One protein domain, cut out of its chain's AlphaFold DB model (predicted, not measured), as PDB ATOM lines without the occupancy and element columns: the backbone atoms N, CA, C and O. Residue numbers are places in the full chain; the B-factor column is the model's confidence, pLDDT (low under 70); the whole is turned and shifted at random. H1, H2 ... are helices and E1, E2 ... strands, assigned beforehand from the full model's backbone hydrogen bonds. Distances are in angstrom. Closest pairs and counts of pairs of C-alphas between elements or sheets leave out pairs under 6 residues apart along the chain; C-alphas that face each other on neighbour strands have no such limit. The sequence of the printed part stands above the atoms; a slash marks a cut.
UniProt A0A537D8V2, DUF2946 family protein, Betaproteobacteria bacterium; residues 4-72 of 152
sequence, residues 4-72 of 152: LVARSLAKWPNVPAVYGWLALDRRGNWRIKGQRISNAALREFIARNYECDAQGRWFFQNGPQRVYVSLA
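AT A GLANCE: This is residues 4 to 72 of the 152 residues of the protein "DUF2946 family protein" of Betaproteobacteria bacterium (UniProt A0A537D8V2). A strongly twisted sheet of five strands makes the body, with helix H2 packed on it at E4 and E2, and the short helix H1 at one end, near the turn between E4 and E5, where it only grazes the sheet. The printed part has 69 residues, with two named helices and five named strands in the order H1 E1 E2 H2 E3 E4 E5. The sheet is mixed, in the order E2 E1 E5 E4 E3, and the class is mixed, helices and strands. The whole is compact, with a radius of gyration of the C-alphas of 11.9 A, and spans 34 by 27 by 17 A.

HOW THE PARTS SIT: H1, residues 4 to 11, only grazes the sheet; its closest C-alphas to E4, residues 58 to 62, are those of Val 5 and Asn 62, 6.8 A apart. E1, residues 18 to 24, and E5, residues 65 to 71, are parallel neighbours at 45 degrees, with N 18 and O 66 within hydrogen-bond range at 2.9 A. E2, residues 30 to 32, forms a hairpin with E1, antiparallel at 142 degrees, with N 31 and O 23 at 2.8 A. H2, residues 40 to 48, is on the sheet and apart from H1; its closest C-alphas to E4 are those of Ile 46 and Phe 60, 5.8 A apart. E3, residues 50 to 52, E4 and E5 form a meander, each strand the antiparallel neighbour of the one before, with N 51 and O 59 at 2.9 A and N 60 and O 67 at 2.8 A. In H1 and H2 every O i to N i+4 pair is within hydrogen-bond range.

IN THESE COORDINATES: H1 begins at C-alpha 4, (-16.878, 12.670, -61.361), and measures 10.8 A. E1 measures 14.9 A, E2 6.9 A, H2 12.4 A, E3 7.3 A and E4 12.9 A. E5 measures 18.9 A and ends at C-alpha 71, (-20.503, 27.109, -39.855).

THE WHOLE: The two C-alphas farthest apart, those of Lys 11 and Arg 27, are 35.4 A apart. The printed part has no cut and no long link. No printed residue is under 70 in pLDDT.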
ATOM      1  N   LEU A   4     -17.146  13.944 -62.033       84.75
ATOM      2  CA  LEU A   4     -16.878  12.670 -61.361       84.75
ATOM      3  C   LEU A   4     -17.792  12.472 -60.141       84.75
ATOM      4  O   LEU A   4     -18.239  11.354 -59.863       84.75
ATOM      5  N   VAL A   5     -18.097  13.565 -59.443       85.00
ATOM      6  CA  VAL A   5     -19.001  13.577 -58.293       85.00
ATOM      7  C   VAL A   5     -20.431  13.319 -58.762       85.00
ATOM      8  O   VAL A   5     -21.084  12.421 -58.230       85.00
ATOM      9  N   ALA A   6     -20.875  13.991 -59.829       83.81
ATOM     10  CA  ALA A   6     -22.196  13.770 -60.419       83.81
ATOM     11  C   ALA A   6     -22.397  12.316 -60.895       83.81
ATOM     12  O   ALA A   6     -23.423  11.698 -60.603       83.81
ATOM     13  N   ARG A   7     -21.392  11.721 -61.559       85.06
ATOM     14  CA  ARG A   7     -21.426  10.304 -61.981       85.06
ATOM     15  C   ARG A   7     -21.521   9.352 -60.789       85.06
ATOM     16  O   ARG A   7     -22.263   8.371 -60.838       85.06
ATOM     17  N   SER A   8     -20.786   9.640 -59.717       81.06
ATOM     18  CA  SER A   8     -20.824   8.837 -58.492       81.06
ATOM     19  C   SER A   8     -22.190   8.905 -57.804       81.06
ATOM     20  O   SER A   8     -22.717   7.867 -57.409       81.06
ATOM     21  N   LEU A   9     -22.791  10.096 -57.718       84.25
ATOM     22  CA  LEU A   9     -24.130  10.301 -57.161       84.25
ATOM     23  C   LEU A   9     -25.209   9.551 -57.957       84.25
ATOM     24  O   LEU A   9     -26.072   8.915 -57.361       84.25
ATOM     25  N   ALA A  10     -25.131   9.558 -59.291       85.62
ATOM     26  CA  ALA A  10     -26.067   8.817 -60.139       85.62
ATOM     27  C   ALA A  10     -25.985   7.296 -59.919       85.62
ATOM     28  O   ALA A  10     -27.001   6.605 -59.946       85.62
ATOM     29  N   LYS A  11     -24.778   6.770 -59.679       88.12
ATOM     30  CA  LYS A  11     -24.561   5.338 -59.436       88.12
ATOM     31  C   LYS A  11     -25.017   4.897 -58.039       88.12
ATOM     32  O   LYS A  11     -25.485   3.771 -57.891       88.12
ATOM     33  N   TRP A  12     -24.897   5.765 -57.033       85.44
ATOM     34  CA  TRP A  12     -25.318   5.485 -55.656       85.44
ATOM     35  C   TRP A  12     -26.081   6.675 -55.057       85.44
ATOM     36  O   TRP A  12     -25.504   7.459 -54.306       85.44
ATOM     37  N   PRO A  13     -27.386   6.812 -55.341       87.12
ATOM     38  CA  PRO A  13     -28.145   7.990 -54.920       87.12
ATOM     39  C   PRO A  13     -28.441   8.031 -53.411       87.12
ATOM     40  O   PRO A  13     -28.677   9.101 -52.860       87.12
ATOM     41  N   ASN A  14     -28.411   6.879 -52.731       89.62
ATOM     42  CA  ASN A  14     -28.904   6.718 -51.359       89.62
ATOM     43  C   ASN A  14     -27.772   6.490 -50.345       89.62
ATOM     44  O   ASN A  14     -27.839   5.572 -49.527       89.62
ATOM     45  N   VAL A  15     -26.704   7.289 -50.414       92.56
ATOM     46  CA  VAL A  15     -25.612   7.225 -49.432       92.56
ATOM     47  C   VAL A  15     -25.928   8.134 -48.239       92.56
ATOM     48  O   VAL A  15     -26.166   9.327 -48.444       92.56
ATOM     49  N   PRO A  16     -25.924   7.611 -46.994       94.31
ATOM     50  CA  PRO A  16     -26.210   8.410 -45.810       94.31
ATOM     51  C   PRO A  16     -25.289   9.623 -45.686       94.31
ATOM     52  O   PRO A  16     -24.073   9.529 -45.896       94.31
ATOM     53  N   ALA A  17     -25.881  10.756 -45.315       96.31
ATOM     54  CA  ALA A  17     -25.147  11.986 -45.077       96.31
ATOM     55  C   ALA A  17     -24.336  11.924 -43.774       96.31
ATOM     56  O   ALA A  17     -24.696  11.227 -42.824       96.31
ATOM     57  N   VAL A  18     -23.251  12.693 -43.730       96.88
ATOM     58  CA  VAL A  18     -22.368  12.839 -42.568       96.88
ATOM     59  C   VAL A  18     -22.549  14.226 -41.966       96.88
ATOM     60  O   VAL A  18     -22.630  15.215 -42.693       96.88
ATOM     61  N   TYR A  19     -22.561  14.294 -40.636       97.62
ATOM     62  CA  TYR A  19     -22.733  15.519 -39.855       97.62
ATOM     63  C   TYR A  19     -21.625  15.642 -38.807       97.62
ATOM     64  O   TYR A  19     -21.104  14.632 -38.341       97.62
ATOM     65  N   GLY A  20     -21.270  16.871 -38.423       95.31
ATOM     66  CA  GLY A  20     -20.355  17.150 -37.306       95.31
ATOM     67  C   GLY A  20     -18.866  16.875 -37.566       95.31
ATOM     68  O   GLY A  20     -18.059  16.977 -36.646       95.31
ATOM     69  N   TRP A  21     -18.477  16.516 -38.794       94.75
ATOM     70  CA  TRP A  21     -17.080  16.209 -39.136       94.75
ATOM     71  C   TRP A  21     -16.362  17.346 -39.853       94.75
ATOM     72  O   TRP A  21     -15.153  17.492 -39.673       94.75
ATOM     73  N   LEU A  22     -17.079  18.115 -40.671       98.38
ATOM     74  CA  LEU A  22     -16.534  19.191 -41.488       98.38
ATOM     75  C   LEU A  22     -17.064  20.529 -40.975       98.38
ATOM     76  O   LEU A  22     -18.252  20.659 -40.692       98.38
ATOM     77  N   ALA A  23     -16.185  21.516 -40.862       98.75
ATOM     78  CA  ALA A  23     -16.549  22.862 -40.452       98.75
ATOM     79  C   ALA A  23     -15.844  23.922 -41.302       98.75
ATOM     80  O   ALA A  23     -14.742  23.691 -41.808       98.75
ATOM     81  N   LEU A  24     -16.479  25.085 -41.418       98.88
ATOM     82  CA  LEU A  24     -15.911  26.302 -41.987       98.88
ATOM     83  C   LEU A  24     -15.663  27.298 -40.855       98.88
ATOM     84  O   LEU A  24     -16.595  27.659 -40.133       98.88
ATOM     85  N   ASP A  25     -14.414  27.727 -40.678       98.69
ATOM     86  CA  ASP A  25     -14.087  28.732 -39.667       98.69
ATOM     87  C   ASP A  25     -14.255  30.176 -40.159       98.69
ATOM     88  O   ASP A  25     -14.481  30.440 -41.338       98.69
ATOM     89  N   ARG A  26     -14.132  31.127 -39.225       98.38
ATOM     90  CA  ARG A  26     -14.313  32.568 -39.473       98.38
ATOM     91  C   ARG A  26     -13.289  33.181 -40.439       98.38
ATOM     92  O   ARG A  26     -13.472  34.318 -40.844       98.38
ATOM     93  N   ARG A  27     -12.228  32.448 -40.796       98.31
ATOM     94  CA  ARG A  27     -11.174  32.861 -41.741       98.31
ATOM     95  C   ARG A  27     -11.229  32.076 -43.051       98.31
ATOM     96  O   ARG A  27     -10.236  31.969 -43.769       98.31
ATOM     97  N   GLY A  28     -12.357  31.423 -43.316       98.25
ATOM     98  CA  GLY A  28     -12.560  30.656 -44.536       98.25
ATOM     99  C   GLY A  28     -11.787  29.336 -44.586       98.25
ATOM    100  O   GLY A  28     -11.683  28.738 -45.656       98.25
ATOM    101  N   ASN A  29     -11.221  28.850 -43.471       98.44
ATOM    102  CA  ASN A  29     -10.513  27.572 -43.481       98.44
ATOM    103  C   ASN A  29     -11.467  26.405 -43.238       98.44
ATOM    104  O   ASN A  29     -12.244  26.383 -42.281       98.44
ATOM    105  N   TRP A  30     -11.305  25.371 -44.059       98.56
ATOM    106  CA  TRP A  30     -11.933  24.075 -43.850       98.56
ATOM    107  C   TRP A  30     -11.265  23.325 -42.698       98.56
ATOM    108  O   TRP A  30     -10.031  23.231 -42.628       98.56
ATOM    109  N   ARG A  31     -12.079  22.755 -41.810       98.56
ATOM    110  CA  ARG A  31     -11.627  21.959 -40.667       98.56
ATOM    111  C   ARG A  31     -12.284  20.592 -40.674       98.56
ATOM    112  O   ARG A  31     -13.505  20.504 -40.734       98.56
ATOM    113  N   ILE A  32     -11.485  19.539 -40.553       97.19
ATOM    114  CA  ILE A  32     -11.964  18.170 -40.365       97.19
ATOM    115  C   ILE A  32     -11.692  17.745 -38.925       97.19
ATOM    116  O   ILE A  32     -10.560  17.848 -38.453       97.19
ATOM    117  N   LYS A  33     -12.730  17.322 -38.194       94.62
ATOM    118  CA  LYS A  33     -12.638  16.959 -36.764       94.62
ATOM    119  C   LYS A  33     -11.887  18.007 -35.926       94.62
ATOM    120  O   LYS A  33     -11.026  17.685 -35.113       94.62
ATOM    121  N   GLY A  34     -12.164  19.284 -36.185       95.19
ATOM    122  CA  GLY A  34     -11.528  20.405 -35.493       95.19
ATOM    123  C   GLY A  34     -10.116  20.765 -35.971       95.19
ATOM    124  O   GLY A  34      -9.622  21.821 -35.583       95.19
ATOM    125  N   GLN A  35      -9.481  19.993 -36.854       97.56
ATOM    126  CA  GLN A  35      -8.156  20.305 -37.401       97.56
ATOM    127  C   GLN A  35      -8.255  20.998 -38.759       97.56
ATOM    128  O   GLN A  35      -9.017  20.572 -39.623       97.56
ATOM    129  N   ARG A  36      -7.465  22.057 -38.965       98.00
ATOM    130  CA  ARG A  36      -7.383  22.750 -40.258       98.00
ATOM    131  C   ARG A  36      -6.847  21.802 -41.333       98.00
ATOM    132  O   ARG A  36      -5.808  21.176 -41.146       98.00
ATOM    133  N   ILE A  37      -7.521  21.754 -42.477       98.12
ATOM    134  CA  ILE A  37      -7.060  20.996 -43.641       98.12
ATOM    135  C   ILE A  37      -5.915  21.770 -44.311       98.12
ATOM    136  O   ILE A  37      -6.135  22.844 -44.869       98.12
ATOM    137  N   SER A  38      -4.691  21.239 -44.270       96.75
ATOM    138  CA  SER A  38      -3.515  21.856 -44.911       96.75
ATOM    139  C   SER A  38      -3.391  21.518 -46.401       96.75
ATOM    140  O   SER A  38      -2.904  22.336 -47.181       96.75
ATOM    141  N   ASN A  39      -3.868  20.340 -46.816       97.69
ATOM    142  CA  ASN A  39      -3.777  19.862 -48.194       97.69
ATOM    143  C   ASN A  39      -4.577  20.766 -49.154       97.69
ATOM    144  O   ASN A  39      -5.804  20.832 -49.076       97.69
ATOM    145  N   ALA A  40      -3.876  21.450 -50.064       96.62
ATOM    146  CA  ALA A  40      -4.475  22.380 -51.021       96.62
ATOM    147  C   ALA A  40      -5.453  21.697 -51.986       96.62
ATOM    148  O   ALA A  40      -6.583  22.158 -52.116       96.62
ATOM    149  N   ALA A  41      -5.074  20.550 -52.560       97.12
ATOM    150  CA  ALA A  41      -5.921  19.806 -53.491       97.12
ATOM    151  C   ALA A  41      -7.244  19.366 -52.842       97.12
ATOM    152  O   ALA A  41      -8.303  19.443 -53.465       97.12
ATOM    153  N   LEU A  42      -7.212  18.961 -51.565       96.81
ATOM    154  CA  LEU A  42      -8.433  18.636 -50.825       96.81
ATOM    155  C   LEU A  42      -9.301  19.878 -50.582       96.81
ATOM    156  O   LEU A  42     -10.516  19.813 -50.752       96.81
ATOM    157  N   ARG A  43      -8.701  21.016 -50.210       97.88
ATOM    158  CA  ARG A  43      -9.450  22.273 -50.033       97.88
ATOM    159  C   ARG A  43     -10.113  22.725 -51.334       97.88
ATOM    160  O   ARG A  43     -11.274  23.117 -51.305       97.88
ATOM    161  N   GLU A  44      -9.410  22.635 -52.457       97.06
ATOM    162  CA  GLU A  44      -9.950  22.951 -53.784       97.06
ATOM    163  C   GLU A  44     -11.077  21.995 -54.182       97.06
ATOM    164  O   GLU A  44     -12.102  22.424 -54.707       97.06
ATOM    165  N   PHE A  45     -10.922  20.702 -53.892       97.62
ATOM    166  CA  PHE A  45     -11.968  19.719 -54.150       97.62
ATOM    167  C   PHE A  45     -13.236  20.001 -53.335       97.62
ATOM    168  O   PHE A  45     -14.335  19.964 -53.893       97.62
ATOM    169  N   ILE A  46     -13.091  20.351 -52.051       98.19
ATOM    170  CA  ILE A  46     -14.209  20.809 -51.216       98.19
ATOM    171  C   ILE A  46     -14.841  22.057 -51.836       98.19
ATOM    172  O   ILE A  46     -16.043  22.067 -52.076       98.19
ATOM    173  N   ALA A  47     -14.041  23.072 -52.170       97.69
ATOM    174  CA  ALA A  47     -14.516  24.343 -52.713       97.69
ATOM    175  C   ALA A  47     -15.333  24.196 -54.010       97.69
ATOM    176  O   ALA A  47     -16.347  24.874 -54.179       97.69
ATOM    177  N   ARG A  48     -14.951  23.301 -54.928       97.38
ATOM    178  CA  ARG A  48     -15.710  23.066 -56.177       97.38
ATOM    179  C   ARG A  48     -17.017  22.294 -55.978       97.38
ATOM    180  O   ARG A  48     -17.914  22.368 -56.821       97.38
ATOM    181  N   ASN A  49     -17.135  21.577 -54.864       98.06
ATOM    182  CA  ASN A  49     -18.271  20.713 -54.539       98.06
ATOM    183  C   ASN A  49     -18.998  21.164 -53.260       98.06
ATOM    184  O   ASN A  49     -19.697  20.366 -52.637       98.06
ATOM    185  N   TYR A  50     -18.811  22.426 -52.862       98.44
ATOM    186  CA  TYR A  50     -19.489  23.067 -51.740       98.44
ATOM    187  C   TYR A  50     -20.766  23.758 -52.224       98.44
ATOM    188  O   TYR A  50     -20.713  24.666 -53.066       98.44
ATOM    189  N   GLU A  51     -21.904  23.285 -51.720       97.12
ATOM    190  CA  GLU A  51     -23.247  23.621 -52.195       97.12
ATOM    191  C   GLU A  51     -24.230  23.761 -51.018       97.12
ATOM    192  O   GLU A  51     -23.929  23.389 -49.881       97.12
ATOM    193  N   CYS A  52     -25.406  24.322 -51.297       97.44
ATOM    194  CA  CYS A  52     -26.491  24.506 -50.337       97.44
ATOM    195  C   CYS A  52     -27.696  23.669 -50.764       97.44
ATOM    196  O   CYS A  52     -28.042  23.640 -51.946       97.44
ATOM    197  N   ASP A  53     -28.344  22.993 -49.817       96.62
ATOM    198  CA  ASP A  53     -29.605  22.305 -50.081       96.62
ATOM    199  C   ASP A  53     -30.815  23.249 -49.960       96.62
ATOM    200  O   ASP A  53     -30.694  24.418 -49.589       96.62
ATOM    201  N   ALA A  54     -32.006  22.728 -50.262       95.94
ATOM    202  CA  ALA A  54     -33.257  23.487 -50.209       95.94
ATOM    203  C   ALA A  54     -33.663  23.949 -48.794       95.94
ATOM    204  O   ALA A  54     -34.582  24.751 -48.662       95.94
ATOM    205  N   GLN A  55     -33.015  23.441 -47.741       96.69
ATOM    206  CA  GLN A  55     -33.274  23.817 -46.348       96.69
ATOM    207  C   GLN A  55     -32.256  24.843 -45.829       96.69
ATOM    208  O   GLN A  55     -32.267  25.160 -44.643       96.69
ATOM    209  N   GLY A  56     -31.351  25.340 -46.678       97.50
ATOM    210  CA  GLY A  56     -30.305  26.266 -46.250       97.50
ATOM    211  C   GLY A  56     -29.113  25.577 -45.576       97.50
ATOM    212  O   GLY A  56     -28.276  26.243 -44.961       97.50
ATOM    213  N   ARG A  57     -29.018  24.244 -45.636       98.50
ATOM    214  CA  ARG A  57     -27.888  23.505 -45.063       98.50
ATOM    215  C   ARG A  57     -26.781  23.406 -46.099       98.50
ATOM    216  O   ARG A  57     -26.992  22.932 -47.215       98.50
ATOM    217  N   TRP A  58     -25.584  23.807 -45.699       98.56
ATOM    218  CA  TRP A  58     -24.418  23.768 -46.566       98.56
ATOM    219  C   TRP A  58     -23.656  22.458 -46.408       98.56
ATOM    220  O   TRP A  58     -23.490  21.940 -45.301       98.56
ATOM    221  N   PHE A  59     -23.206  21.904 -47.527       98.50
ATOM    222  CA  PHE A  59     -22.547  20.607 -47.574       98.50
ATOM    223  C   PHE A  59     -21.447  20.565 -48.631       98.50
ATOM    224  O   PHE A  59     -21.468  21.282 -49.628       98.50
ATOM    225  N   PHE A  60     -20.489  19.673 -48.411       97.88
ATOM    226  CA  PHE A  60     -19.535  19.214 -49.406       97.88
ATOM    227  C   PHE A  60     -20.041  17.902 -50.018       97.88
ATOM    228  O   PHE A  60     -20.313  16.938 -49.295       97.88
ATOM    229  N   GLN A  61     -20.169  17.851 -51.345       97.38
ATOM    230  CA  GLN A  61     -20.510  16.625 -52.062       97.38
ATOM    231  C   GLN A  61     -19.247  15.785 -52.327       97.38
ATOM    232  O   GLN A  61     -18.494  16.032 -53.270       97.38
ATOM    233  N   ASN A  62     -19.039  14.754 -51.506       95.00
ATOM    234  CA  ASN A  62     -17.935  13.805 -51.620       95.00
ATOM    235  C   ASN A  62     -18.378  12.542 -52.374       95.00
ATOM    236  O   ASN A  62     -18.823  11.558 -51.775       95.00
ATOM    237  N   GLY A  63     -18.303  12.573 -53.706       93.06
ATOM    238  CA  GLY A  63     -18.863  11.502 -54.534       93.06
ATOM    239  C   GLY A  63     -20.381  11.389 -54.309       93.06
ATOM    240  O   GLY A  63     -21.071  12.396 -54.445       93.06
ATOM    241  N   PRO A  64     -20.936  10.219 -53.943       93.81
ATOM    242  CA  PRO A  64     -22.365  10.095 -53.648       93.81
ATOM    243  C   PRO A  64     -22.755  10.629 -52.258       93.81
ATOM    244  O   PRO A  64     -23.934  10.849 -51.989       93.81
ATOM    245  N   GLN A  65     -21.787  10.844 -51.365       95.25
ATOM    246  CA  GLN A  65     -22.048  11.210 -49.978       95.25
ATOM    247  C   GLN A  65     -22.099  12.726 -49.784       95.25
ATOM    248  O   GLN A  65     -21.193  13.449 -50.196       95.25
ATOM    249  N   ARG A  66     -23.118  13.201 -49.061       97.06
ATOM    250  CA  ARG A  66     -23.141  14.572 -48.536       97.06
ATOM    251  C   ARG A  66     -22.446  14.636 -47.185       97.06
ATOM    252  O   ARG A  66     -22.762  13.858 -46.288       97.06
ATOM    253  N   VAL A  67     -21.539  15.591 -47.034       97.88
ATOM    254  CA  VAL A  67     -20.899  15.919 -45.758       97.88
ATOM    255  C   VAL A  67     -21.326  17.329 -45.376       97.88
ATOM    256  O   VAL A  67     -20.852  18.298 -45.966       97.88
ATOM    257  N   TYR A  68     -22.248  17.454 -44.423       98.56
ATOM    258  CA  TYR A  68     -22.726  18.758 -43.971       98.56
ATOM    259  C   TYR A  68     -21.652  19.514 -43.195       98.56
ATOM    260  O   TYR A  68     -20.851  18.922 -42.463       98.56
ATOM    261  N   VAL A  69     -21.654  20.833 -43.375       98.69
ATOM    262  CA  VAL A  69     -20.653  21.744 -42.829       98.69
ATOM    263  C   VAL A  69     -21.239  22.506 -41.650       98.69
ATOM    264  O   VAL A  69     -22.244  23.198 -41.791       98.69
ATOM    265  N   SER A  70     -20.586  22.415 -40.496       98.62
ATOM    266  CA  SER A  70     -20.838  23.322 -39.375       98.62
ATOM    267  C   SER A  70     -20.184  24.677 -39.651       98.62
ATOM    268  O   SER A  70     -18.996  24.753 -39.969       98.62
ATOM    269  N   LEU A  71     -20.947  25.756 -39.533       98.75
ATOM    270  CA  LEU A  71     -20.503  27.109 -39.855       98.75
ATOM    271  C   LEU A  71     -20.135  27.846 -38.569       98.75
ATOM    272  O   LEU A  71     -20.964  27.989 -37.674       98.75
ATOM    273  N   ALA A  72     -18.913  28.374 -38.483       98.44
ATOM    274  CA  ALA A  72     -18.537  29.231 -37.356       98.44
ATOM    275  C   ALA A  72     -19.296  30.571 -37.360       98.44
ATOM    276  O   ALA A  72     -19.403  31.229 -36.319       98.44
TER     277      ALA A  72